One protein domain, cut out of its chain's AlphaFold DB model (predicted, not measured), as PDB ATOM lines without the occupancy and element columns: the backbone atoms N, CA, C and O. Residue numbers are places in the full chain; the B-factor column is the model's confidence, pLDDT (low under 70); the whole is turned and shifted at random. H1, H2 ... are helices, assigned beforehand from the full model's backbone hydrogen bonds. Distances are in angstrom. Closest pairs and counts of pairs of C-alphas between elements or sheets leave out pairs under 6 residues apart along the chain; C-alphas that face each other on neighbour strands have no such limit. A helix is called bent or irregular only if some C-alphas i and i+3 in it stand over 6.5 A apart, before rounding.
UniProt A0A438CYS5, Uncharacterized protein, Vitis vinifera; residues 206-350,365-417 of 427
ATOM      1  N   LYS A 206      37.888  39.931  30.336       33.12
ATOM      2  CA  LYS A 206      37.802  39.880  28.863       33.12
ATOM      3  C   LYS A 206      38.931  39.069  28.216       33.12
ATOM      4  O   LYS A 206      38.755  38.602  27.105       33.12
ATOM      5  N   VAL A 207      40.074  38.894  28.883       34.28
ATOM      6  CA  VAL A 207      41.198  38.068  28.416       34.28
ATOM      7  C   VAL A 207      41.017  36.595  28.788       34.28
ATOM      8  O   VAL A 207      41.447  35.746  28.027       34.28
ATOM      9  N   LYS A 208      40.358  36.269  29.904       36.06
ATOM     10  CA  LYS A 208      40.103  34.884  30.340       36.06
ATOM     11  C   LYS A 208      38.966  34.242  29.553       36.06
ATOM     12  O   LYS A 208      39.156  33.148  29.045       36.06
ATOM     13  N   SER A 209      37.857  34.954  29.352       35.28
ATOM     14  CA  SER A 209      36.763  34.499  28.483       35.28
ATOM     15  C   SER A 209      37.212  34.439  27.027       35.28
ATOM     16  O   SER A 209      36.924  33.475  26.334       35.28
ATOM     17  N   PHE A 210      38.012  35.416  26.573       34.28
ATOM     18  CA  PHE A 210      38.634  35.350  25.252       34.28
ATOM     19  C   PHE A 210      39.618  34.186  25.161       34.28
ATOM     20  O   PHE A 210      39.581  33.509  24.161       34.28
ATOM     21  N   VAL A 211      40.437  33.880  26.173       37.53
ATOM     22  CA  VAL A 211      41.318  32.697  26.152       37.53
ATOM     23  C   VAL A 211      40.530  31.394  26.231       37.53
ATOM     24  O   VAL A 211      40.890  30.484  25.519       37.53
ATOM     25  N   TRP A 212      39.440  31.285  26.987       43.38
ATOM     26  CA  TRP A 212      38.589  30.086  27.011       43.38
ATOM     27  C   TRP A 212      37.950  29.812  25.638       43.38
ATOM     28  O   TRP A 212      38.044  28.710  25.104       43.38
ATOM     29  N   LEU A 213      37.439  30.866  25.011       39.06
ATOM     30  CA  LEU A 213      36.785  30.863  23.704       39.06
ATOM     31  C   LEU A 213      37.777  30.738  22.527       39.06
ATOM     32  O   LEU A 213      37.499  30.104  21.510       39.06
ATOM     33  N   VAL A 214      38.981  31.291  22.691       37.88
ATOM     34  CA  VAL A 214      40.132  31.150  21.783       37.88
ATOM     35  C   VAL A 214      40.900  29.837  22.018       37.88
ATOM     36  O   VAL A 214      41.623  29.408  21.129       37.88
ATOM     37  N   ALA A 215      40.741  29.163  23.159       41.19
ATOM     38  CA  ALA A 215      41.447  27.917  23.480       41.19
ATOM     39  C   ALA A 215      40.577  26.654  23.390       41.19
ATOM     40  O   ALA A 215      41.127  25.575  23.539       41.19
ATOM     41  N   HIS A 216      39.267  26.748  23.134       48.66
ATOM     42  CA  HIS A 216      38.437  25.569  22.821       48.66
ATOM     43  C   HIS A 216      37.992  25.571  21.356       48.66
ATOM     44  O   HIS A 216      38.336  24.672  20.596       48.66
ATOM     45  N   LYS A 217      37.297  26.623  20.905       50.47
ATOM     46  CA  LYS A 217      36.752  26.683  19.534       50.47
ATOM     47  C   LYS A 217      37.820  27.053  18.498       50.47
ATOM     48  O   LYS A 217      37.918  26.433  17.443       50.47
ATOM     49  N   LYS A 218      38.687  28.028  18.809       46.41
ATOM     50  CA  LYS A 218      39.850  28.331  17.949       46.41
ATOM     51  C   LYS A 218      40.984  27.322  18.081       46.41
ATOM     52  O   LYS A 218      41.832  27.290  17.209       46.41
ATOM     53  N   ASP A 219      41.007  26.524  19.135       52.22
ATOM     54  CA  ASP A 219      41.956  25.428  19.309       52.22
ATOM     55  C   ASP A 219      41.669  24.286  18.328       52.22
ATOM     56  O   ASP A 219      42.573  23.831  17.630       52.22
ATOM     57  N   ILE A 220      40.386  23.956  18.157       58.06
ATOM     58  CA  ILE A 220      39.884  23.101  17.078       58.06
ATOM     59  C   ILE A 220      40.312  23.627  15.702       58.06
ATOM     60  O   ILE A 220      40.919  22.906  14.914       58.06
ATOM     61  N   ILE A 221      40.065  24.911  15.437       57.09
ATOM     62  CA  ILE A 221      40.437  25.568  14.177       57.09
ATOM     63  C   ILE A 221      41.960  25.594  13.960       57.09
ATOM     64  O   ILE A 221      42.431  25.239  12.886       57.09
ATOM     65  N   ALA A 222      42.730  26.038  14.951       52.72
ATOM     66  CA  ALA A 222      44.145  26.360  14.795       52.72
ATOM     67  C   ALA A 222      45.063  25.140  14.904       52.72
ATOM     68  O   ALA A 222      46.130  25.153  14.303       52.72
ATOM     69  N   ARG A 223      44.688  24.111  15.677       54.81
ATOM     70  CA  ARG A 223      45.489  22.884  15.792       54.81
ATOM     71  C   ARG A 223      45.026  21.812  14.826       54.81
ATOM     72  O   ARG A 223      45.844  21.249  14.113       54.81
ATOM     73  N   PHE A 224      43.726  21.543  14.789       61.69
ATOM     74  CA  PHE A 224      43.218  20.398  14.041       61.69
ATOM     75  C   PHE A 224      42.769  20.745  12.624       61.69
ATOM     76  O   PHE A 224      42.807  19.880  11.759       61.69
ATOM     77  N   GLY A 225      42.387  21.995  12.352       61.09
ATOM     78  CA  GLY A 225      41.917  22.397  11.025       61.09
ATOM     79  C   GLY A 225      42.945  22.161   9.912       61.09
ATOM     80  O   GLY A 225      42.586  21.638   8.859       61.09
ATOM     81  N   GLU A 226      44.213  22.508  10.150       62.94
ATOM     82  CA  GLU A 226      45.308  22.263   9.198       62.94
ATOM     83  C   GLU A 226      45.783  20.803   9.239       62.94
ATOM     84  O   GLU A 226      45.941  20.187   8.188       62.94
ATOM     85  N   GLN A 227      45.931  20.222  10.438       67.81
ATOM     86  CA  GLN A 227      46.371  18.833  10.620       67.81
ATOM     87  C   GLN A 227      45.449  17.823   9.919       67.81
ATOM     88  O   GLN A 227      45.927  16.875   9.306       67.81
ATOM     89  N   GLU A 228      44.137  18.034   9.999       68.31
ATOM     90  CA  GLU A 228      43.119  17.138   9.445       68.31
ATOM     91  C   GLU A 228      42.614  17.596   8.068       68.31
ATOM     92  O   GLU A 228      41.605  17.071   7.598       68.31
ATOM     93  N   ALA A 229      43.265  18.578   7.427       74.94
ATOM     94  CA  ALA A 229      42.878  19.135   6.125       74.94
ATOM     95  C   ALA A 229      41.364  19.430   6.024       74.94
ATOM     96  O   ALA A 229      40.668  18.961   5.119       74.94
ATOM     97  N   MET A 230      40.825  20.151   7.010       77.44
ATOM     98  CA  MET A 230      39.392  20.436   7.085       77.44
ATOM     99  C   MET A 230      38.960  21.458   6.019       77.44
ATOM    100  O   MET A 230      39.724  22.362   5.676       77.44
ATOM    101  N   PRO A 231      37.725  21.369   5.492       78.31
ATOM    102  CA  PRO A 231      37.222  22.321   4.503       78.31
ATOM    103  C   PRO A 231      36.955  23.700   5.121       78.31
ATOM    104  O   PRO A 231      36.690  23.828   6.314       78.31
ATOM    105  N   ARG A 232      36.938  24.754   4.294       71.56
ATOM    106  CA  ARG A 232      36.743  26.149   4.744       71.56
ATOM    107  C   ARG A 232      35.477  26.356   5.587       71.56
ATOM    108  O   ARG A 232      35.488  27.162   6.513       71.56
ATOM    109  N   GLU A 233      34.402  25.634   5.281       79.94
ATOM    110  CA  GLU A 233      33.145  25.712   6.033       79.94
ATOM    111  C   GLU A 233      33.309  25.364   7.514       79.94
ATOM    112  O   GLU A 233      32.678  26.000   8.351       79.94
ATOM    113  N   PHE A 234      34.203  24.430   7.850       77.62
ATOM    114  CA  PHE A 234      34.492  24.053   9.236       77.62
ATOM    115  C   PHE A 234      34.969  25.250  10.047       77.62
ATOM    116  O   PHE A 234      34.496  25.516  11.152       77.62
ATOM    117  N   PHE A 235      35.875  26.021   9.458       75.19
ATOM    118  CA  PHE A 235      36.398  27.230  10.070       75.19
ATOM    119  C   PHE A 235      35.310  28.286  10.233       75.19
ATOM    120  O   PHE A 235      35.230  28.918  11.282       75.19
ATOM    121  N   THR A 236      34.462  28.466   9.220       75.12
ATOM    122  CA  THR A 236      33.350  29.421   9.274       75.12
ATOM    123  C   THR A 236      32.366  29.070  10.391       75.12
ATOM    124  O   THR A 236      32.028  29.946  11.190       75.12
ATOM    125  N   ASP A 237      31.967  27.799  10.492       79.00
ATOM    126  CA  ASP A 237      31.016  27.320  11.497       79.00
ATOM    127  C   ASP A 237      31.562  27.547  12.917       79.00
ATOM    128  O   ASP A 237      30.917  28.201  13.737       79.00
ATOM    129  N   PHE A 238      32.796  27.117  13.207       77.19
ATOM    130  CA  PHE A 238      33.370  27.277  14.550       77.19
ATOM    131  C   PHE A 238      33.783  28.716  14.892       77.19
ATOM    132  O   PHE A 238      33.792  29.081  16.070       77.19
ATOM    133  N   VAL A 239      34.081  29.567  13.900       75.12
ATOM    134  CA  VAL A 239      34.255  31.014  14.128       75.12
ATOM    135  C   VAL A 239      32.933  31.654  14.541       75.12
ATOM    136  O   VAL A 239      32.936  32.490  15.446       75.12
ATOM    137  N   LYS A 240      31.818  31.251  13.920       76.38
ATOM    138  CA  LYS A 240      30.484  31.726  14.290       76.38
ATOM    139  C   LYS A 240      30.112  31.284  15.705       76.38
ATOM    140  O   LYS A 240      29.799  32.139  16.524       76.38
ATOM    141  N   VAL A 241      30.286  29.997  16.026       76.62
ATOM    142  CA  VAL A 241      30.079  29.469  17.390       76.62
ATOM    143  C   VAL A 241      30.890  30.269  18.410       76.62
ATOM    144  O   VAL A 241      30.356  30.754  19.400       76.62
ATOM    145  N   ALA A 242      32.179  30.501  18.141       71.62
ATOM    146  CA  ALA A 242      33.017  31.309  19.020       71.62
ATOM    147  C   ALA A 242      32.498  32.755  19.163       71.62
ATOM    148  O   ALA A 242      32.565  33.350  20.236       71.62
ATOM    149  N   GLN A 243      31.997  33.368  18.095       75.00
ATOM    150  CA  GLN A 243      31.431  34.711  18.179       75.00
ATOM    151  C   GLN A 243      30.193  34.756  19.086       75.00
ATOM    152  O   GLN A 243      30.098  35.663  19.921       75.00
ATOM    153  N   ASP A 244      29.292  33.789  18.937       79.69
ATOM    154  CA  ASP A 244      28.045  33.694  19.699       79.69
ATOM    155  C   ASP A 244      28.331  33.482  21.185       79.69
ATOM    156  O   ASP A 244      27.890  34.275  22.012       79.69
ATOM    157  N   GLU A 245      29.210  32.541  21.512       76.06
ATOM    158  CA  GLU A 245      29.689  32.257  22.870       76.06
ATOM    159  C   GLU A 245      30.272  33.502  23.558       76.06
ATOM    160  O   GLU A 245      30.045  33.792  24.736       76.06
ATOM    161  N   GLY A 246      30.995  34.328  22.797       70.00
ATOM    162  CA  GLY A 246      31.600  35.552  23.317       70.00
ATOM    163  C   GLY A 246      30.543  36.602  23.628       70.00
ATOM    164  O   GLY A 246      30.672  37.380  24.584       70.00
ATOM    165  N   ARG A 247      29.479  36.615  22.823       79.50
ATOM    166  CA  ARG A 247      28.319  37.476  23.004       79.50
ATOM    167  C   ARG A 247      27.456  36.997  24.169       79.50
ATOM    168  O   ARG A 247      27.108  37.833  25.000       79.50
ATOM    169  N   HIS A 248      27.167  35.699  24.274       79.00
ATOM    170  CA  HIS A 248      26.460  35.077  25.402       79.00
ATOM    171  C   HIS A 248      27.131  35.426  26.714       79.00
ATOM    172  O   HIS A 248      26.508  35.993  27.608       79.00
ATOM    173  N   PHE A 249      28.438  35.186  26.782       75.75
ATOM    174  CA  PHE A 249      29.243  35.497  27.943       75.75
ATOM    175  C   PHE A 249      29.142  36.989  28.323       75.75
ATOM    176  O   PHE A 249      28.926  37.323  29.488       75.75
ATOM    177  N   THR A 250      29.247  37.897  27.347       75.25
ATOM    178  CA  THR A 250      29.147  39.347  27.595       75.25
ATOM    179  C   THR A 250      27.772  39.740  28.140       75.25
ATOM    180  O   THR A 250      27.686  40.531  29.078       75.25
ATOM    181  N   LEU A 251      26.706  39.178  27.571       76.62
ATOM    182  CA  LEU A 251      25.325  39.430  27.977       76.62
ATOM    183  C   LEU A 251      25.028  38.899  29.387       76.62
ATOM    184  O   LEU A 251      24.464  39.616  30.212       76.62
ATOM    185  N   LEU A 252      25.443  37.666  29.679       75.81
ATOM    186  CA  LEU A 252      25.235  37.032  30.980       75.81
ATOM    187  C   LEU A 252      26.071  37.696  32.078       75.81
ATOM    188  O   LEU A 252      25.574  37.897  33.183       75.81
ATOM    189  N   ALA A 253      27.311  38.094  31.779       74.31
ATOM    190  CA  ALA A 253      28.146  38.829  32.726       74.31
ATOM    191  C   ALA A 253      27.538  40.192  33.086       74.31
ATOM    192  O   ALA A 253      27.498  40.538  34.264       74.31
ATOM    193  N   ALA A 254      27.011  40.927  32.101       77.62
ATOM    194  CA  ALA A 254      26.316  42.190  32.349       77.62
ATOM    195  C   ALA A 254      25.058  41.988  33.211       77.62
ATOM    196  O   ALA A 254      24.857  42.709  34.185       77.62
ATOM    197  N   ARG A 255      24.246  40.956  32.923       80.62
ATOM    198  CA  ARG A 255      23.083  40.612  33.762       80.62
ATOM    199  C   ARG A 255      23.470  40.250  35.192       80.62
ATOM    200  O   ARG A 255      22.759  40.620  36.120       80.62
ATOM    201  N   LEU A 256      24.592  39.562  35.379       76.44
ATOM    202  CA  LEU A 256      25.091  39.206  36.704       76.44
ATOM    203  C   LEU A 256      25.542  40.444  37.500       76.44
ATOM    204  O   LEU A 256      25.241  40.530  38.690       76.44
ATOM    205  N   GLU A 257      26.188  41.410  36.838       79.88
ATOM    206  CA  GLU A 257      26.539  42.720  37.413       79.88
ATOM    207  C   GLU A 257      25.298  43.533  37.804       79.88
ATOM    208  O   GLU A 257      25.252  44.099  38.897       79.88
ATOM    209  N   GLU A 258      24.252  43.533  36.973       80.75
ATOM    210  CA  GLU A 258      22.971  44.185  37.283       80.75
ATOM    211  C   GLU A 258      22.273  43.586  38.516       80.75
ATOM    212  O   GLU A 258      21.545  44.288  39.215       80.75
ATOM    213  N   LEU A 259      22.505  42.302  38.801       78.06
ATOM    214  CA  LEU A 259      21.998  41.611  39.991       78.06
ATOM    215  C   LEU A 259      22.907  41.791  41.224       78.06
ATOM    216  O   LEU A 259      22.668  41.172  42.259       78.06
ATOM    217  N   GLY A 260      23.947  42.629  41.133       75.69
ATOM    218  CA  GLY A 260      24.869  42.920  42.234       75.69
ATOM    219  C   GLY A 260      25.933  41.845  42.473       75.69
ATOM    220  O   GLY A 260      26.608  41.867  43.501       75.69
ATOM    221  N   SER A 261      26.095  40.907  41.540       77.25
ATOM    222  CA  SER A 261      27.136  39.878  41.567       77.25
ATOM    223  C   SER A 261      28.148  40.118  40.442       77.25
ATOM    224  O   SER A 261      28.088  41.107  39.724       77.25
ATOM    225  N   PHE A 262      29.135  39.247  40.286       72.69
ATOM    226  CA  PHE A 262      30.069  39.304  39.165       72.69
ATOM    227  C   PHE A 262      30.559  37.903  38.825       72.69
ATOM    228  O   PHE A 262      30.538  36.985  39.649       72.69
ATOM    229  N   TYR A 263      31.014  37.715  37.591       55.69
ATOM    230  CA  TYR A 263      31.504  36.409  37.172       55.69
ATOM    231  C   TYR A 263      32.751  36.017  37.977       55.69
ATOM    232  O   TYR A 263      33.723  36.772  38.045       55.69
ATOM    233  N   GLY A 264      32.736  34.813  38.552       62.62
ATOM    234  CA  GLY A 264      33.778  34.319  39.457       62.62
ATOM    235  C   GLY A 264      33.529  34.631  40.935       62.62
ATOM    236  O   GLY A 264      34.346  34.249  41.767       62.62
ATOM    237  N   ALA A 265      32.413  35.289  41.276       60.19
ATOM    238  CA  ALA A 265      31.956  35.405  42.661       60.19
ATOM    239  C   ALA A 265      31.499  34.053  43.243       60.19
ATOM    240  O   ALA A 265      31.555  33.852  44.452       60.19
ATOM    241  N   LEU A 266      31.066  33.128  42.380       51.94
ATOM    242  CA  LEU A 266      30.660  31.771  42.739       51.94
ATOM    243  C   LEU A 266      31.672  30.749  42.195       51.94
ATOM    244  O   LEU A 266      32.216  30.965  41.105       51.94
ATOM    245  N   PRO A 267      31.932  29.649  42.927       52.59
ATOM    246  CA  PRO A 267      32.814  28.591  42.454       52.59
ATOM    247  C   PRO A 267      32.226  27.918  41.207       52.59
ATOM    248  O   PRO A 267      31.021  27.688  41.118       52.59
ATOM    249  N   ALA A 268      33.095  27.583  40.257       54.66
ATOM    250  CA  ALA A 268      32.767  26.798  39.072       54.66
ATOM    251  C   ALA A 268      33.545  25.477  39.105       54.66
ATOM    252  O   ALA A 268      34.612  25.402  39.714       54.66
ATOM    253  N   HIS A 269      33.006  24.440  38.466       55.97
ATOM    254  CA  HIS A 269      33.669  23.143  38.349       55.97
ATOM    255  C   HIS A 269      34.557  23.073  37.095       55.97
ATOM    256  O   HIS A 269      34.224  23.644  36.055       55.97
ATOM    257  N   ASP A 270      35.621  22.274  37.145       60.16
ATOM    258  CA  ASP A 270      36.588  22.136  36.044       60.16
ATOM    259  C   ASP A 270      36.196  21.081  34.986       60.16
ATOM    260  O   ASP A 270      36.945  20.837  34.046       60.16
ATOM    261  N   GLY A 271      34.999  20.482  35.070       60.94
ATOM    262  CA  GLY A 271      34.619  19.321  34.243       60.94
ATOM    263  C   GLY A 271      34.703  19.510  32.715       60.94
ATOM    264  O   GLY A 271      35.073  18.576  32.000       60.94
ATOM    265  N   LEU A 272      34.416  20.716  32.210       62.88
ATOM    266  CA  LEU A 272      34.621  21.072  30.795       62.88
ATOM    267  C   LEU A 272      36.115  21.106  30.442       62.88
ATOM    268  O   LEU A 272      36.536  20.590  29.414       62.88
ATOM    269  N   TRP A 273      36.948  21.658  31.327       62.66
ATOM    270  CA  TRP A 273      38.395  21.733  31.122       62.66
ATOM    271  C   TRP A 273      39.070  20.357  31.175       62.66
ATOM    272  O   TRP A 273      40.000  20.085  30.411       62.66
ATOM    273  N   ASP A 274      38.599  19.470  32.048       66.81
ATOM    274  CA  ASP A 274      39.100  18.099  32.146       66.81
ATOM    275  C   ASP A 274      38.796  17.304  30.873       66.81
ATOM    276  O   ASP A 274      39.689  16.670  30.300       66.81
ATOM    277  N   SER A 275      37.555  17.407  30.389       67.38
ATOM    278  CA  SER A 275      37.106  16.815  29.122       67.38
ATOM    279  C   SER A 275      37.932  17.353  27.949       67.38
ATOM    280  O   SER A 275      38.446  16.592  27.119       67.38
ATOM    281  N   ALA A 276      38.198  18.658  27.971       65.88
ATOM    282  CA  ALA A 276      39.016  19.317  26.982       65.88
ATOM    283  C   ALA A 276      40.498  18.934  27.058       65.88
ATOM    284  O   ALA A 276      41.200  18.887  26.053       65.88
ATOM    285  N   THR A 277      41.029  18.637  28.232       66.75
ATOM    286  CA  THR A 277      42.419  18.193  28.347       66.75
ATOM    287  C   THR A 277      42.559  16.750  27.856       66.75
ATOM    288  O   THR A 277      43.498  16.432  27.118       66.75
ATOM    289  N   ALA A 278      41.594  15.890  28.194       72.06
ATOM    290  CA  ALA A 278      41.575  14.481  27.808       72.06
ATOM    291  C   ALA A 278      41.485  14.279  26.286       72.06
ATOM    292  O   ALA A 278      42.142  13.404  25.730       72.06
ATOM    293  N   THR A 279      40.725  15.133  25.603       77.31
ATOM    294  CA  THR A 279      40.496  15.086  24.147       77.31
ATOM    295  C   THR A 279      41.470  15.986  23.373       77.31
ATOM    296  O   THR A 279      41.226  16.386  22.237       77.31
ATOM    297  N   SER A 280      42.581  16.409  23.986       69.88
ATOM    298  CA  SER A 280      43.525  17.378  23.392       69.88
ATOM    299  C   SER A 280      44.274  16.874  22.168       69.88
ATOM    300  O   SER A 280      44.779  17.699  21.413       69.88
ATOM    301  N   LYS A 281      44.338  15.561  21.953       74.94
ATOM    302  CA  LYS A 281      45.109  14.945  20.866       74.94
ATOM    303  C   LYS A 281      44.248  14.399  19.727       74.94
ATOM    304  O   LYS A 281      44.809  13.975  18.728       74.94
ATOM    305  N   ASP A 282      42.926  14.412  19.878       82.31
ATOM    306  CA  ASP A 282      41.996  13.789  18.938       82.31
ATOM    307  C   ASP A 282      40.810  14.725  18.658       82.31
ATOM    308  O   ASP A 282      40.028  15.052  19.558       82.31
ATOM    309  N   LEU A 283      40.692  15.162  17.400       83.62
ATOM    310  CA  LEU A 283      39.605  16.021  16.932       83.62
ATOM    311  C   LEU A 283      38.252  15.302  16.973       83.62
ATOM    312  O   LEU A 283      37.236  15.921  17.292       83.62
ATOM    313  N   LEU A 284      38.212  14.010  16.655       88.44
ATOM    314  CA  LEU A 284      36.967  13.254  16.632       88.44
ATOM    315  C   LEU A 284      36.408  13.127  18.054       88.44
ATOM    316  O   LEU A 284      35.237  13.428  18.297       88.44
ATOM    317  N   ALA A 285      37.278  12.788  19.012       87.56
ATOM    318  CA  ALA A 285      36.937  12.765  20.431       87.56
ATOM    319  C   ALA A 285      36.518  14.141  20.959       87.56
ATOM    320  O   ALA A 285      35.573  14.243  21.744       87.56
ATOM    321  N   ARG A 286      37.171  15.209  20.489       85.81
ATOM    322  CA  ARG A 286      36.804  16.587  20.820       85.81
ATOM    323  C   ARG A 286      35.379  16.923  20.399       85.81
ATOM    324  O   ARG A 286      34.617  17.459  21.199       85.81
ATOM    325  N   LEU A 287      35.040  16.643  19.142       88.62
ATOM    326  CA  LEU A 287      33.725  16.944  18.584       88.62
ATOM    327  C   LEU A 287      32.636  16.134  19.293       88.62
ATOM    328  O   LEU A 287      31.621  16.704  19.684       88.62
ATOM    329  N   ALA A 288      32.879  14.847  19.551       90.44
ATOM    330  CA  ALA A 288      31.931  14.004  20.270       90.44
ATOM    331  C   ALA A 288      31.672  14.499  21.703       90.44
ATOM    332  O   ALA A 288      30.524  14.674  22.100       90.44
ATOM    333  N   VAL A 289      32.726  14.730  22.489       86.31
ATOM    334  CA  VAL A 289      32.581  15.032  23.920       86.31
ATOM    335  C   VAL A 289      32.174  16.485  24.160       86.31
ATOM    336  O   VAL A 289      31.212  16.746  24.875       86.31
ATOM    337  N   GLU A 290      32.872  17.447  23.563       82.94
ATOM    338  CA  GLU A 290      32.572  18.859  23.816       82.94
ATOM    339  C   GLU A 290      31.312  19.291  23.072       82.94
ATOM    340  O   GLU A 290      30.398  19.841  23.672       82.94
ATOM    341  N   HIS A 291      31.220  19.001  21.775       84.94
ATOM    342  CA  HIS A 291      30.182  19.603  20.941       84.94
ATOM    343  C   HIS A 291      28.892  18.791  20.839       84.94
ATOM    344  O   HIS A 291      27.817  19.369  20.700       84.94
ATOM    345  N   CYS A 292      28.974  17.464  20.904       88.88
ATOM    346  CA  CYS A 292      27.785  16.613  20.843       88.88
ATOM    347  C   CYS A 292      27.261  16.217  22.231       88.88
ATOM    348  O   CYS A 292      26.072  15.946  22.356       88.88
ATOM    349  N   VAL A 293      28.104  16.180  23.273       87.94
ATOM    350  CA  VAL A 293      27.673  15.831  24.641       87.94
ATOM    351  C   VAL A 293      27.501  17.066  25.525       87.94
ATOM    352  O   VAL A 293      26.407  17.258  26.057       87.94
ATOM    353  N   HIS A 294      28.530  17.906  25.699       83.25
ATOM    354  CA  HIS A 294      28.430  19.049  26.619       83.25
ATOM    355  C   HIS A 294      27.464  20.133  26.124       83.25
ATOM    356  O   HIS A 294      26.607  20.545  26.906       83.25
ATOM    357  N   GLU A 295      27.497  20.510  24.841       82.94
ATOM    358  CA  GLU A 295      26.510  21.474  24.302       82.94
ATOM    359  C   GLU A 295      25.084  20.919  24.357       82.94
ATOM    360  O   GLU A 295      24.141  21.602  24.753       82.94
ATOM    361  N   ALA A 296      24.913  19.631  24.044       85.25
ATOM    362  CA  ALA A 296      23.607  18.982  24.108       85.25
ATOM    363  C   ALA A 296      23.039  18.948  25.532       85.25
ATOM    364  O   ALA A 296      21.831  19.066  25.724       85.25
ATOM    365  N   ARG A 297      23.903  18.839  26.545       82.69
ATOM    366  CA  ARG A 297      23.497  18.954  27.948       82.69
ATOM    367  C   ARG A 297      23.003  20.362  28.287       82.69
ATOM    368  O   ARG A 297      22.101  20.503  29.112       82.69
ATOM    369  N   GLY A 298      23.552  21.393  27.644       77.38
ATOM    370  CA  GLY A 298      23.010  22.751  27.693       77.38
ATOM    371  C   GLY A 298      21.552  22.793  27.228       77.38
ATOM    372  O   GLY A 298      20.699  23.339  27.930       77.38
ATOM    373  N   LEU A 299      21.240  22.125  26.111       81.19
ATOM    374  CA  LEU A 299      19.879  22.039  25.556       81.19
ATOM    375  C   LEU A 299      18.874  21.367  26.501       81.19
ATOM    376  O   LEU A 299      17.699  21.737  26.514       81.19
ATOM    377  N   ASP A 300      19.325  20.399  27.299       83.31
ATOM    378  CA  ASP A 300      18.475  19.694  28.261       83.31
ATOM    379  C   ASP A 300      18.173  20.550  29.505       83.31
ATOM    380  O   ASP A 300      17.067  20.532  30.043       83.31
ATOM    381  N   VAL A 301      19.163  21.319  29.974       81.94
ATOM    382  CA  VAL A 301      19.086  22.079  31.235       81.94
ATOM    383  C   VAL A 301      18.443  23.458  31.053       81.94
ATOM    384  O   VAL A 301      17.823  23.991  31.985       81.94
ATOM    385  N   LEU A 302      18.581  24.063  29.871       79.50
ATOM    386  CA  LEU A 302      18.117  25.424  29.600       79.50
ATOM    387  C   LEU A 302      16.602  25.617  29.786       79.50
ATOM    388  O   LEU A 302      16.244  26.573  30.477       79.50
ATOM    389  N   PRO A 303      15.703  24.740  29.292       87.06
ATOM    390  CA  PRO A 303      14.259  24.912  29.482       87.06
ATOM    391  C   PRO A 303      13.850  24.984  30.961       87.06
ATOM    392  O   PRO A 303      13.125  25.891  31.379       87.06
ATOM    393  N   THR A 304      14.382  24.083  31.794       81.38
ATOM    394  CA  THR A 304      14.137  24.098  33.245       81.38
ATOM    395  C   THR A 304      14.719  25.349  33.898       81.38
ATOM    396  O   THR A 304      14.100  25.938  34.785       81.38
ATOM    397  N   THR A 305      15.896  25.792  33.452       76.19
ATOM    398  CA  THR A 305      16.548  27.009  33.956       76.19
ATOM    399  C   THR A 305      15.728  28.262  33.630       76.19
ATOM    400  O   THR A 305      15.510  29.095  34.507       76.19
ATOM    401  N   ILE A 306      15.197  28.366  32.408       81.69
ATOM    402  CA  ILE A 306      14.306  29.454  31.977       81.69
ATOM    403  C   ILE A 306      13.043  29.484  32.845       81.69
ATOM    404  O   ILE A 306      12.683  30.543  33.364       81.69
ATOM    405  N   SER A 307      12.404  28.327  33.060       84.69
ATOM    406  CA  SER A 307      11.219  28.219  33.921       84.69
ATOM    407  C   SER A 307      11.508  28.689  35.352       84.69
ATOM    408  O   SER A 307      10.746  29.479  35.909       84.69
ATOM    409  N   ARG A 308      12.657  28.302  35.923       81.06
ATOM    410  CA  ARG A 308      13.083  28.748  37.262       81.06
ATOM    411  C   ARG A 308      13.258  30.264  37.348       81.06
ATOM    412  O   ARG A 308      12.781  30.858  38.311       81.06
ATOM    413  N   PHE A 309      13.889  30.896  36.358       81.38
ATOM    414  CA  PHE A 309      14.043  32.356  36.348       81.38
ATOM    415  C   PHE A 309      12.704  33.086  36.214       81.38
ATOM    416  O   PHE A 309      12.490  34.071  36.919       81.38
ATOM    417  N   ARG A 310      11.778  32.586  35.380       88.50
ATOM    418  CA  ARG A 310      10.423  33.159  35.275       88.50
ATOM    419  C   ARG A 310       9.652  33.042  36.584       88.50
ATOM    420  O   ARG A 310       9.100  34.035  37.048       88.50
ATOM    421  N   ASN A 311       9.676  31.867  37.210       84.62
ATOM    422  CA  ASN A 311       9.007  31.636  38.494       84.62
ATOM    423  C   ASN A 311       9.620  32.483  39.622       84.62
ATOM    424  O   ASN A 311       8.911  32.902  40.530       84.62
ATOM    425  N   GLY A 312      10.921  32.775  39.542       82.56
ATOM    426  CA  GLY A 312      11.621  33.698  40.440       82.56
ATOM    427  C   GLY A 312      11.422  35.186  40.123       82.56
ATOM    428  O   GLY A 312      12.026  36.023  40.787       82.56
ATOM    429  N   GLY A 313      10.620  35.536  39.110       82.56
ATOM    430  CA  GLY A 313      10.322  36.919  38.724       82.56
ATOM    431  C   GLY A 313      11.366  37.599  37.826       82.56
ATOM    432  O   GLY A 313      11.145  38.731  37.390       82.56
ATOM    433  N   ASP A 314      12.473  36.933  37.473       85.25
ATOM    434  CA  ASP A 314      13.495  37.474  36.563       85.25
ATOM    435  C   ASP A 314      13.175  37.155  35.094       85.25
ATOM    436  O   ASP A 314      13.847  36.381  34.401       85.25
ATOM    437  N   ASN A 315      12.134  37.819  34.592       92.50
ATOM    438  CA  ASN A 315      11.722  37.709  33.194       92.50
ATOM    439  C   ASN A 315      12.794  38.210  32.215       92.50
ATOM    440  O   ASN A 315      12.833  37.767  31.068       92.50
ATOM    441  N   LYS A 316      13.682  39.120  32.641       88.75
ATOM    442  CA  LYS A 316      14.750  39.647  31.778       88.75
ATOM    443  C   LYS A 316      15.770  38.560  31.457       88.75
ATOM    444  O   LYS A 316      16.086  38.358  30.287       88.75
ATOM    445  N   THR A 317      16.250  37.846  32.474       82.62
ATOM    446  CA  THR A 317      17.203  36.743  32.287       82.62
ATOM    447  C   THR A 317      16.552  35.572  31.559       82.62
ATOM    448  O   THR A 317      17.149  35.031  30.632       82.62
ATOM    449  N   ALA A 318      15.299  35.240  31.888       84.62
ATOM    450  CA  ALA A 318      14.558  34.202  31.176       84.62
ATOM    451  C   ALA A 318      14.412  34.500  29.672       84.62
ATOM    452  O   ALA A 318      14.714  33.639  28.851       84.62
ATOM    453  N   ASN A 319      14.017  35.725  29.302       91.88
ATOM    454  CA  ASN A 319      13.890  36.130  27.898       91.88
ATOM    455  C   ASN A 319      15.235  36.122  27.166       91.88
ATOM    456  O   ASN A 319      15.285  35.811  25.979       91.88
ATOM    457  N   LEU A 320      16.324  36.472  27.855       88.69
ATOM    458  CA  LEU A 320      17.669  36.432  27.288       88.69
ATOM    459  C   LEU A 320      18.086  34.995  26.966       88.69
ATOM    460  O   LEU A 320      18.560  34.723  25.865       88.69
ATOM    461  N   LEU A 321      17.872  34.069  27.901       84.12
ATOM    462  CA  LEU A 321      18.174  32.657  27.690       84.12
ATOM    463  C   LEU A 321      17.303  32.051  26.583       84.12
ATOM    464  O   LEU A 321      17.824  31.374  25.709       84.12
ATOM    465  N   GLU A 322      16.003  32.337  26.578       91.44
ATOM    466  CA  GLU A 322      15.042  31.763  25.630       91.44
ATOM    467  C   GLU A 322      15.190  32.306  24.202       91.44
ATOM    468  O   GLU A 322      15.117  31.543  23.244       91.44
ATOM    469  N   ARG A 323      15.383  33.620  24.033       92.44
ATOM    470  CA  ARG A 323      15.361  34.257  22.702       92.44
ATOM    471  C   ARG A 323      16.726  34.349  22.040       92.44
ATOM    472  O   ARG A 323      16.790  34.604  20.842       92.44
ATOM    473  N   VAL A 324      17.798  34.238  22.821       88.19
ATOM    474  CA  VAL A 324      19.156  34.510  22.345       88.19
ATOM    475  C   VAL A 324      20.054  33.297  22.517       88.19
ATOM    476  O   VAL A 324      20.601  32.827  21.530       88.19
ATOM    477  N   VAL A 325      20.205  32.792  23.744       81.69
ATOM    478  CA  VAL A 325      21.148  31.695  24.020       81.69
ATOM    479  C   VAL A 325      20.621  30.384  23.442       81.69
ATOM    480  O   VAL A 325      21.251  29.800  22.572       81.69
ATOM    481  N   TYR A 326      19.420  29.967  23.842       86.12
ATOM    482  CA  TYR A 326      18.863  28.658  23.504       86.12
ATOM    483  C   TYR A 326      18.798  28.355  21.991       86.12
ATOM    484  O   TYR A 326      19.233  27.271  21.603       86.12
ATOM    485  N   PRO A 327      18.349  29.270  21.103       91.69
ATOM    486  CA  PRO A 327      18.361  29.007  19.663       91.69
ATOM    487  C   PRO A 327      19.776  28.856  19.090       91.69
ATOM    488  O   PRO A 327      19.979  28.100  18.143       91.69
ATOM    489  N   GLU A 328      20.761  29.562  19.650       88.25
ATOM    490  CA  GLU A 328      22.147  29.506  19.180       88.25
ATOM    491  C   GLU A 328      22.856  28.240  19.661       88.25
ATOM    492  O   GLU A 328      23.536  27.609  18.855       88.25
ATOM    493  N   GLU A 329      22.593  27.784  20.887       85.44
ATOM    494  CA  GLU A 329      23.089  26.500  21.410       85.44
ATOM    495  C   GLU A 329      22.695  25.313  20.513       85.44
ATOM    496  O   GLU A 329      23.500  24.413  20.259       85.44
ATOM    497  N   ILE A 330      21.478  25.330  19.944       90.00
ATOM    498  CA  ILE A 330      21.039  24.304  18.980       90.00
ATOM    499  C   ILE A 330      21.964  24.308  17.758       90.00
ATOM    500  O   ILE A 330      22.407  23.252  17.305       90.00
ATOM    501  N   THR A 331      22.304  25.492  17.240       91.38
ATOM    502  CA  THR A 331      23.210  25.616  16.089       91.38
ATOM    503  C   THR A 331      24.650  25.227  16.423       91.38
ATOM    504  O   THR A 331      25.360  24.708  15.560       91.38
ATOM    505  N   HIS A 332      25.087  25.427  17.668       84.62
ATOM    506  CA  HIS A 332      26.425  25.047  18.127       84.62
ATOM    507  C   HIS A 332      26.557  23.530  18.218       84.62
ATOM    508  O   HIS A 332      27.537  22.963  17.722       84.62
ATOM    509  N   CYS A 333      25.536  22.871  18.766       89.81
ATOM    510  CA  CYS A 333      25.451  21.419  18.785       89.81
ATOM    511  C   CYS A 333      25.353  20.848  17.359       89.81
ATOM    512  O   CYS A 333      26.075  19.907  17.015       89.81
ATOM    513  N   ALA A 334      24.563  21.482  16.481       92.38
ATOM    514  CA  ALA A 334      24.442  21.089  15.077       92.38
ATOM    515  C   ALA A 334      25.778  21.138  14.325       92.38
ATOM    516  O   ALA A 334      26.102  20.219  13.568       92.38
ATOM    517  N   ALA A 335      26.590  22.175  14.560       88.75
ATOM    518  CA  ALA A 335      27.937  22.260  14.001       88.75
ATOM    519  C   ALA A 335      28.815  21.089  14.479       88.75
ATOM    520  O   ALA A 335      29.508  20.469  13.672       88.75
ATOM    521  N   GLY A 336      28.739  20.730  15.764       89.94
ATOM    522  CA  GLY A 336      29.408  19.549  16.314       89.94
ATOM    523  C   GLY A 336      29.051  18.263  15.577       89.94
ATOM    524  O   GLY A 336      29.930  17.555  15.083       89.94
ATOM    525  N   VAL A 337      27.750  17.999  15.446       93.38
ATOM    526  CA  VAL A 337      27.213  16.796  14.793       93.38
ATOM    527  C   VAL A 337      27.586  16.747  13.313       93.38
ATOM    528  O   VAL A 337      28.012  15.696  12.828       93.38
ATOM    529  N   LYS A 338      27.471  17.872  12.593       93.94
ATOM    530  CA  LYS A 338      27.858  17.999  11.176       93.94
ATOM    531  C   LYS A 338      29.306  17.560  10.966       93.94
ATOM    532  O   LYS A 338      29.582  16.708  10.121       93.94
ATOM    533  N   TRP A 339      30.229  18.120  11.745       92.56
ATOM    534  CA  TRP A 339      31.658  17.872  11.560       92.56
ATOM    535  C   TRP A 339      32.110  16.516  12.101       92.56
ATOM    536  O   TRP A 339      33.008  15.904  11.526       92.56
ATOM    537  N   PHE A 340      31.434  15.991  13.127       93.44
ATOM    538  CA  PHE A 340      31.624  14.614  13.574       93.44
ATOM    539  C   PHE A 340      31.214  13.602  12.489       93.44
ATOM    540  O   PHE A 340      31.994  12.710  12.152       93.44
ATOM    541  N   LYS A 341      30.026  13.775  11.883       93.25
ATOM    542  CA  LYS A 341      29.560  12.965  10.740       93.25
ATOM    543  C   LYS A 341      30.563  13.016   9.588       93.25
ATOM    544  O   LYS A 341      30.980  11.970   9.100       93.25
ATOM    545  N   TYR A 342      30.997  14.218   9.208       91.06
ATOM    546  CA  TYR A 342      31.963  14.419   8.126       91.06
ATOM    547  C   TYR A 342      33.256  13.613   8.328       91.06
ATOM    548  O   TYR A 342      33.673  12.892   7.424       91.06
ATOM    549  N   LEU A 343      33.873  13.685   9.514       89.44
ATOM    550  CA  LEU A 343      35.118  12.961   9.795       89.44
ATOM    551  C   LEU A 343      34.932  11.441   9.781       89.44
ATOM    552  O   LEU A 343      35.761  10.730   9.212       89.44
ATOM    553  N   CYS A 344      33.838  10.943  10.364       90.62
ATOM    554  CA  CYS A 344      33.513   9.519  10.351       90.62
ATOM    555  C   CYS A 344      33.380   8.993   8.915       90.62
ATOM    556  O   CYS A 344      34.042   8.017   8.558       90.62
ATOM    557  N   LEU A 345      32.590   9.662   8.074       88.88
ATOM    558  CA  LEU A 345      32.356   9.232   6.692       88.88
ATOM    559  C   LEU A 345      33.615   9.350   5.827       88.88
ATOM    560  O   LEU A 345      33.916   8.445   5.051       88.88
ATOM    561  N   ARG A 346      34.413  10.405   6.032       85.88
ATOM    562  CA  ARG A 346      35.715  10.567   5.373       85.88
ATOM    563  C   ARG A 346      36.683   9.432   5.711       85.88
ATOM    564  O   ARG A 346      37.420   8.984   4.844       85.88
ATOM    565  N   SER A 347      36.677   8.953   6.957       83.00
ATOM    566  CA  SER A 347      37.527   7.828   7.372       83.00
ATOM    567  C   SER A 347      37.056   6.472   6.830       83.00
ATOM    568  O   SER A 347      37.873   5.570   6.655       83.00
ATOM    569  N   ARG A 348      35.752   6.327   6.555       79.00
ATOM    570  CA  ARG A 348      35.147   5.103   6.012       79.00
ATOM    571  C   ARG A 348      35.369   4.963   4.504       79.00
ATOM    572  O   ARG A 348      35.603   3.850   4.046       79.00
ATOM    573  N   ASN A 349      35.347   6.075   3.765       72.75
ATOM    574  CA  ASN A 349      35.503   6.113   2.309       72.75
ATOM    575  C   ASN A 349      36.770   6.897   1.906       72.75
ATOM    576  O   ASN A 349      36.669   8.046   1.474       72.75
ATOM    577  N   PRO A 350      37.976   6.306   2.026       59.41
ATOM    578  CA  PRO A 350      39.237   6.985   1.711       59.41
ATOM    579  C   PRO A 350      39.475   7.230   0.206       59.41
ATOM    580  O   PRO A 350      40.481   7.840  -0.148       59.41
ATOM    581  N   THR A 365      17.167   3.530  -4.532       53.44
ATOM    582  CA  THR A 365      17.180   2.478  -3.499       53.44
ATOM    583  C   THR A 365      18.582   2.180  -2.950       53.44
ATOM    584  O   THR A 365      18.754   1.997  -1.745       53.44
ATOM    585  N   GLU A 366      19.614   2.187  -3.802       57.06
ATOM    586  CA  GLU A 366      21.012   2.013  -3.368       57.06
ATOM    587  C   GLU A 366      21.511   3.225  -2.564       57.06
ATOM    588  O   GLU A 366      22.220   3.068  -1.567       57.06
ATOM    589  N   ARG A 367      21.079   4.441  -2.933       59.78
ATOM    590  CA  ARG A 367      21.390   5.668  -2.179       59.78
ATOM    591  C   ARG A 367      20.736   5.671  -0.800       59.78
ATOM    592  O   ARG A 367      21.365   6.050   0.177       59.78
ATOM    593  N   GLU A 368      19.491   5.223  -0.699       63.06
ATOM    594  CA  GLU A 368      18.772   5.179   0.577       63.06
ATOM    595  C   GLU A 368      19.363   4.123   1.529       63.06
ATOM    596  O   GLU A 368      19.571   4.394   2.711       63.06
ATOM    597  N   THR A 369      19.755   2.959   0.999       66.31
ATOM    598  CA  THR A 369      20.407   1.894   1.782       66.31
ATOM    599  C   THR A 369      21.785   2.324   2.301       66.31
ATOM    600  O   THR A 369      22.101   2.125   3.474       66.31
ATOM    601  N   THR A 370      22.588   2.989   1.462       75.31
ATOM    602  CA  THR A 370      23.919   3.495   1.849       75.31
ATOM    603  C   THR A 370      23.847   4.603   2.904       75.31
ATOM    604  O   THR A 370      24.634   4.587   3.848       75.31
ATOM    605  N   ILE A 371      22.859   5.503   2.829       78.19
ATOM    606  CA  ILE A 371      22.634   6.549   3.845       78.19
ATOM    607  C   ILE A 371      22.340   5.941   5.224       78.19
ATOM    608  O   ILE A 371      22.900   6.385   6.229       78.19
ATOM    609  N   VAL A 372      21.491   4.910   5.284       81.25
ATOM    610  CA  VAL A 372      21.133   4.241   6.547       81.25
ATOM    611  C   VAL A 372      22.342   3.520   7.154       81.25
ATOM    612  O   VAL A 372      22.576   3.588   8.366       81.25
ATOM    613  N   GLU A 373      23.150   2.853   6.329       83.81
ATOM    614  CA  GLU A 373      24.378   2.194   6.780       83.81
ATOM    615  C   GLU A 373      25.444   3.180   7.269       83.81
ATOM    616  O   GLU A 373      26.178   2.889   8.222       83.81
ATOM    617  N   ASP A 374      25.543   4.340   6.628       86.56
ATOM    618  CA  ASP A 374      26.437   5.422   7.020       86.56
ATOM    619  C   ASP A 374      26.020   6.059   8.339       86.56
ATOM    620  O   ASP A 374      26.853   6.223   9.235       86.56
ATOM    621  N   GLU A 375      24.728   6.323   8.526       87.19
ATOM    622  CA  GLU A 375      24.220   6.837   9.794       87.19
ATOM    623  C   GLU A 375      24.489   5.858  10.947       87.19
ATOM    624  O   GLU A 375      24.989   6.259  12.004       87.19
ATOM    625  N   LYS A 376      24.253   4.557  10.730       89.44
ATOM    626  CA  LYS A 376      24.528   3.513  11.725       89.44
ATOM    627  C   LYS A 376      26.006   3.460  12.118       89.44
ATOM    628  O   LYS A 376      26.318   3.353  13.304       89.44
ATOM    629  N   TYR A 377      26.915   3.560  11.148       90.88
ATOM    630  CA  TYR A 377      28.356   3.583  11.409       90.88
ATOM    631  C   TYR A 377      28.776   4.804  12.229       90.88
ATOM    632  O   TYR A 377      29.527   4.669  13.200       90.88
ATOM    633  N   VAL A 378      28.267   5.990  11.884       92.44
ATOM    634  CA  VAL A 378      28.568   7.214  12.635       92.44
ATOM    635  C   VAL A 378      28.098   7.083  14.086       92.44
ATOM    636  O   VAL A 378      28.852   7.422  14.997       92.44
ATOM    637  N   ILE A 379      26.892   6.555  14.316       92.81
ATOM    638  CA  ILE A 379      26.352   6.345  15.668       92.81
ATOM    639  C   ILE A 379      27.229   5.375  16.467       92.81
ATOM    640  O   ILE A 379      27.577   5.660  17.611       92.81
ATOM    641  N   GLN A 380      27.657   4.262  15.867       92.56
ATOM    642  CA  GLN A 380      28.555   3.307  16.528       92.56
ATOM    643  C   GLN A 380      29.899   3.947  16.897       92.56
ATOM    644  O   GLN A 380      30.408   3.747  18.002       92.56
ATOM    645  N   LYS A 381      30.469   4.758  15.996       93.19
ATOM    646  CA  LYS A 381      31.684   5.531  16.280       93.19
ATOM    647  C   LYS A 381      31.465   6.543  17.395       93.19
ATOM    648  O   LYS A 381      32.344   6.688  18.245       93.19
ATOM    649  N   PHE A 382      30.314   7.209  17.424       93.88
ATOM    650  CA  PHE A 382      29.951   8.123  18.498       93.88
ATOM    651  C   PHE A 382      29.907   7.397  19.844       93.88
ATOM    652  O   PHE A 382      30.595   7.819  20.773       93.88
ATOM    653  N   HIS A 383      29.199   6.266  19.928       93.44
ATOM    654  CA  HIS A 383      29.129   5.446  21.140       93.44
ATOM    655  C   HIS A 383      30.519   5.046  21.637       93.44
ATOM    656  O   HIS A 383      30.856   5.321  22.786       93.44
ATOM    657  N   ALA A 384      31.364   4.495  20.762       92.25
ATOM    658  CA  ALA A 384      32.724   4.094  21.122       92.25
ATOM    659  C   ALA A 384      33.579   5.276  21.620       92.25
ATOM    660  O   ALA A 384      34.312   5.159  22.606       92.25
ATOM    661  N   THR A 385      33.465   6.429  20.960       91.50
ATOM    662  CA  THR A 385      34.230   7.635  21.297       91.50
ATOM    663  C   THR A 385      33.799   8.203  22.648       91.50
ATOM    664  O   THR A 385      34.644   8.499  23.496       91.50
ATOM    665  N   VAL A 386      32.489   8.306  22.888       90.00
ATOM    666  CA  VAL A 386      31.940   8.796  24.157       90.00
ATOM    667  C   VAL A 386      32.299   7.845  25.294       90.00
ATOM    668  O   VAL A 386      32.828   8.306  26.298       90.00
ATOM    669  N   SER A 387      32.124   6.530  25.131       87.75
ATOM    670  CA  SER A 387      32.500   5.550  26.162       87.75
ATOM    671  C   SER A 387      33.989   5.584  26.521       87.75
ATOM    672  O   SER A 387      34.349   5.279  27.655       87.75
ATOM    673  N   THR A 388      34.857   5.963  25.580       88.25
ATOM    674  CA  THR A 388      36.309   6.031  25.806       88.25
ATOM    675  C   THR A 388      36.732   7.330  26.498       88.25
ATOM    676  O   THR A 388      37.597   7.317  27.375       88.25
ATOM    677  N   HIS A 389      36.152   8.465  26.097       84.31
ATOM    678  CA  HIS A 389      36.658   9.788  26.475       84.31
ATOM    679  C   HIS A 389      35.783  10.545  27.478       84.31
ATOM    680  O   HIS A 389      36.301  11.398  28.203       84.31
ATOM    681  N   PHE A 390      34.484  10.255  27.550       83.44
ATOM    682  CA  PHE A 390      33.577  10.918  28.479       83.44
ATOM    683  C   PHE A 390      33.591  10.220  29.841       83.44
ATOM    684  O   PHE A 390      33.350   9.020  29.956       83.44
ATOM    685  N   ARG A 391      33.866  10.984  30.900       76.00
ATOM    686  CA  ARG A 391      33.875  10.476  32.276       76.00
ATOM    687  C   ARG A 391      32.556  10.806  32.964       76.00
ATOM    688  O   ARG A 391      32.365  11.920  33.442       76.00
ATOM    689  N   GLY A 392      31.678   9.812  33.045       72.56
ATOM    690  CA  GLY A 392      30.406   9.890  33.762       72.56
ATOM    691  C   GLY A 392      29.231   9.357  32.939       72.56
ATOM    692  O   GLY A 392      29.371   9.126  31.742       72.56
ATOM    693  N   PRO A 393      28.067   9.138  33.569       73.50
ATOM    694  CA  PRO A 393      26.877   8.687  32.861       73.50
ATOM    695  C   PRO A 393      26.204   9.838  32.107       73.50
ATOM    696  O   PRO A 393      26.112  10.955  32.629       73.50
ATOM    697  N   LEU A 394      25.659   9.557  30.920       80.38
ATOM    698  CA  LEU A 394      24.635  10.424  30.340       80.38
ATOM    699  C   LEU A 394      23.356  10.239  31.156       80.38
ATOM    700  O   LEU A 394      22.913   9.111  31.379       80.38
ATOM    701  N   LYS A 395      22.798  11.346  31.645       78.50
ATOM    702  CA  LYS A 395      21.607  11.328  32.493       78.50
ATOM    703  C   LYS A 395      20.451  12.046  31.800       78.50
ATOM    704  O   LYS A 395      20.687  13.130  31.267       78.50
ATOM    705  N   PRO A 396      19.234  11.481  31.850       79.75
ATOM    706  CA  PRO A 396      18.025  12.191  31.451       79.75
ATOM    707  C   PRO A 396      17.744  13.379  32.399       79.75
ATOM    708  O   PRO A 396      18.309  13.433  33.499       79.75
ATOM    709  N   PRO A 397      16.858  14.320  32.020       81.62
ATOM    710  CA  PRO A 397      16.026  14.329  30.810       81.62
ATOM    711  C   PRO A 397      16.807  14.705  29.545       81.62
ATOM    712  O   PRO A 397      17.718  15.522  29.607       81.62
ATOM    713  N   PHE A 398      16.425  14.131  28.402       87.38
ATOM    714  CA  PHE A 398      16.954  14.523  27.095       87.38
ATOM    715  C   PHE A 398      15.914  15.348  26.342       87.38
ATOM    716  O   PHE A 398      14.761  14.944  26.215       87.38
ATOM    717  N   ASN A 399      16.323  16.499  25.824       87.19
ATOM    718  CA  ASN A 399      15.483  17.351  24.998       87.19
ATOM    719  C   ASN A 399      15.495  16.846  23.548       87.19
ATOM    720  O   ASN A 399      16.307  17.279  22.727       87.19
ATOM    721  N   GLU A 400      14.619  15.884  23.253       90.00
ATOM    722  CA  GLU A 400      14.548  15.226  21.942       90.00
ATOM    723  C   GLU A 400      14.303  16.211  20.797       90.00
ATOM    724  O   GLU A 400      14.929  16.094  19.746       90.00
ATOM    725  N   GLU A 401      13.437  17.208  20.997       90.94
ATOM    726  CA  GLU A 401      13.105  18.200  19.973       90.94
ATOM    727  C   GLU A 401      14.334  19.039  19.592       90.94
ATOM    728  O   GLU A 401      14.685  19.133  18.413       90.94
ATOM    729  N   ALA A 402      15.046  19.584  20.585       88.44
ATOM    730  CA  ALA A 402      16.238  20.397  20.348       88.44
ATOM    731  C   ALA A 402      17.402  19.578  19.770       88.44
ATOM    732  O   ALA A 402      18.103  20.040  18.869       88.44
ATOM    733  N   ARG A 403      17.598  18.341  20.244       91.69
ATOM    734  CA  ARG A 403      18.645  17.436  19.741       91.69
ATOM    735  C   ARG A 403      18.357  16.982  18.306       91.69
ATOM    736  O   ARG A 403      19.253  17.001  17.460       91.69
ATOM    737  N   LYS A 404      17.090  16.702  17.985       92.75
ATOM    738  CA  LYS A 404      16.649  16.424  16.610       92.75
ATOM    739  C   LYS A 404      16.860  17.636  15.702       92.75
ATOM    740  O   LYS A 404      17.356  17.459  14.592       92.75
ATOM    741  N   ALA A 405      16.572  18.850  16.176       91.06
ATOM    742  CA  ALA A 405      16.871  20.087  15.449       91.06
ATOM    743  C   ALA A 405      18.384  20.294  15.227       91.06
ATOM    744  O   ALA A 405      18.790  20.809  14.186       91.06
ATOM    745  N   ALA A 406      19.223  19.826  16.155       88.69
ATOM    746  CA  ALA A 406      20.677  19.774  16.001       88.69
ATOM    747  C   ALA A 406      21.173  18.625  15.092       88.69
ATOM    748  O   ALA A 406      22.364  18.523  14.803       88.69
ATOM    749  N   GLY A 407      20.282  17.762  14.595       89.06
ATOM    750  CA  GLY A 407      20.605  16.741  13.596       89.06
ATOM    751  C   GLY A 407      21.030  15.381  14.155       89.06
ATOM    752  O   GLY A 407      21.647  14.600  13.418       89.06
ATOM    753  N   PHE A 408      20.717  15.075  15.420       87.38
ATOM    754  CA  PHE A 408      20.957  13.756  16.011       87.38
ATOM    755  C   PHE A 408      19.807  13.315  16.932       87.38
ATOM    756  O   PHE A 408      19.370  14.048  17.815       87.38
ATOM    757  N   GLY A 409      19.279  12.116  16.677       89.19
ATOM    758  CA  GLY A 409      18.105  11.580  17.369       89.19
ATOM    759  C   GLY A 409      18.429  10.707  18.590       89.19
ATOM    760  O   GLY A 409      19.606  10.502  18.910       89.19
ATOM    761  N   PRO A 410      17.392  10.145  19.241       89.62
ATOM    762  CA  PRO A 410      17.508   9.330  20.454       89.62
ATOM    763  C   PRO A 410      18.523   8.184  20.377       89.62
ATOM    764  O   PRO A 410      19.263   7.934  21.331       89.62
ATOM    765  N   GLN A 411      18.674   7.579  19.197       91.50
ATOM    766  CA  GLN A 411      19.621   6.501  18.914       91.50
ATOM    767  C   GLN A 411      21.091   6.839  19.237       91.50
ATOM    768  O   GLN A 411      21.907   5.941  19.449       91.50
ATOM    769  N   TRP A 412      21.445   8.124  19.310       90.81
ATOM    770  CA  TRP A 412      22.792   8.566  19.671       90.81
ATOM    771  C   TRP A 412      23.079   8.466  21.171       90.81
ATOM    772  O   TRP A 412      24.205   8.146  21.542       90.81
ATOM    773  N   TYR A 413      22.099   8.739  22.036       89.19
ATOM    774  CA  TYR A 413      22.337   8.971  23.467       89.19
ATOM    775  C   TYR A 413      21.542   8.057  24.400       89.19
ATOM    776  O   TYR A 413      22.035   7.769  25.488       89.19
ATOM    777  N   GLU A 414      20.369   7.555  24.002       88.62
ATOM    778  CA  GLU A 414      19.599   6.616  24.829       88.62
ATOM    779  C   GLU A 414      20.378   5.341  25.180       88.62
ATOM    780  O   GLU A 414      20.354   4.955  26.349       88.62
ATOM    781  N   PRO A 415      21.134   4.707  24.253       88.19
ATOM    782  CA  PRO A 415      21.907   3.507  24.587       88.19
ATOM    783  C   PRO A 415      23.053   3.770  25.573       88.19
ATOM    784  O   PRO A 415      23.539   2.849  26.222       88.19
ATOM    785  N   LEU A 416      23.497   5.025  25.671       84.81
ATOM    786  CA  LEU A 416      24.568   5.469  26.561       84.81
ATOM    787  C   LEU A 416      24.037   5.996  27.905       84.81
ATOM    788  O   LEU A 416      24.825   6.308  28.802       84.81
ATOM    789  N   ALA A 417      22.717   6.138  28.045       83.88
ATOM    790  CA  ALA A 417      22.093   6.624  29.259       83.88
ATOM    791  C   ALA A 417      22.060   5.521  30.323       83.88
ATOM    792  O   ALA A 417      21.634   4.394  30.065       83.88
TER     793      ALA A 417
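This is residues 206 to 350 and 365 to 417 of the 427 residues of an uncharacterized protein of Vitis vinifera (UniProt A0A438CYS5). Two long bent helices, H4 and H5, fold back side by side; their arms H4a and H5b make the core, while H4b and H5a run on to one end of an elongated body. A helical hairpin of H1 and H2 packs on this core through H2, and H1, H2, H4a and H5b form a loose bundle of helices side by side, while H6 crosses H5b with its residues 374 to 381, makes a corner with H4a where its residues 382 to 389 meet residues 284 to 289, and sticks out with its residues 365 to 373. Short H3 packs on H4a, and short H7 crosses H5b. The 198 printed residues hold seven named helices, H1 to H7 in chain order, and no named strand, an all helix class. The whole is compact, with a radius of gyration of the C-alphas of 17.7 A and spans of 59 by 34 by 29 A.

Begin with H5, residues 315 to 348, the longest helix, assigned as one helix by its hydrogen bonds but bent: C-alphas 323 and 326 are 6.7 A apart, and its arms H5a, residues 315 to 323, and H5b, residues 326 to 348, stand at 29 degrees. H4, residues 283 to 311, is likewise one helix by its hydrogen bonds but bent, with C-alphas 300 and 303 6.8 A apart; H4a, residues 283 to 300, and H4b, residues 303 to 311, stand at a shallow tilt of 34 degrees, only just short of steep. H4a and H5b touch, opposite ways at a shallow tilt of 29 degrees; their closest C-alphas are those of His 291 and Gly 336, 4.7 A apart. H4b and H5a form a hairpin, closest at the C-alphas of Ile 306 and Ala 318, 4.8 A. H2, residues 232 to 258, touches H5b with residues 234 to 244 alone, closest at the C-alphas of Val 241 and His 332, 5.8 A. H1, residues 206 to 227, forms a hairpin with H2 at a shallow tilt of 12 degrees; the C-alphas of Lys 217 and Ala 242, the closest, are 6.0 A apart. H6, residues 365 to 389, is about perpendicular to H4a, at 88 degrees, and touches it, closest at the C-alphas of Ala 285 and Thr 385, 5.9 A. H6 also touches H5b, at the C-alphas of Cys 344 and Val 378, 5.9 A. H3, residues 271 to 278, forms a hairpin with H4a, closest at the C-alphas of Ala 276 and Arg 286, 7.1 A. H7, residues 400 to 405, touches H5b at the C-alphas of Ile 330 and Ala 402, 6.3 A. Each O i to N i+4 pair is within hydrogen-bond range in H2, H3, H4b, H5a, H6 and H7, against 13 of 18 in H1, 11 of 14 in H4a and 18 of 19 in H5b.

Find C-alpha 326 at (18.863, 28.658, 23.504); from there H5b runs 33.6 A to C-alpha 348 at (35.147, 5.103, 6.012). H2 is 39.7 A long, H6 36.5 A, H1 29.1 A and H4a 24.3 A. H1 has a kink of 41 degrees near residue 214 and is only just irregular, with C-alphas 223 and 226 6.6 A apart. Look for the end of H7 at C-alpha 405, (16.871, 20.087, 15.449).

The C-alphas of Gly 260 and Thr 365, the two farthest apart, are 61.5 A from each other. Residues 351 to 364 are not printed, and C-alphas 350 and 365 stand 23.1 A apart across this cut. The link from H2 to H3, residues 259 to 270, is long. Look in the B-factor column for pLDDT under 70 at residues 206 to 228, 263 to 277, 280, 350 and 365 to 369; the mean of the printed part is 77.3.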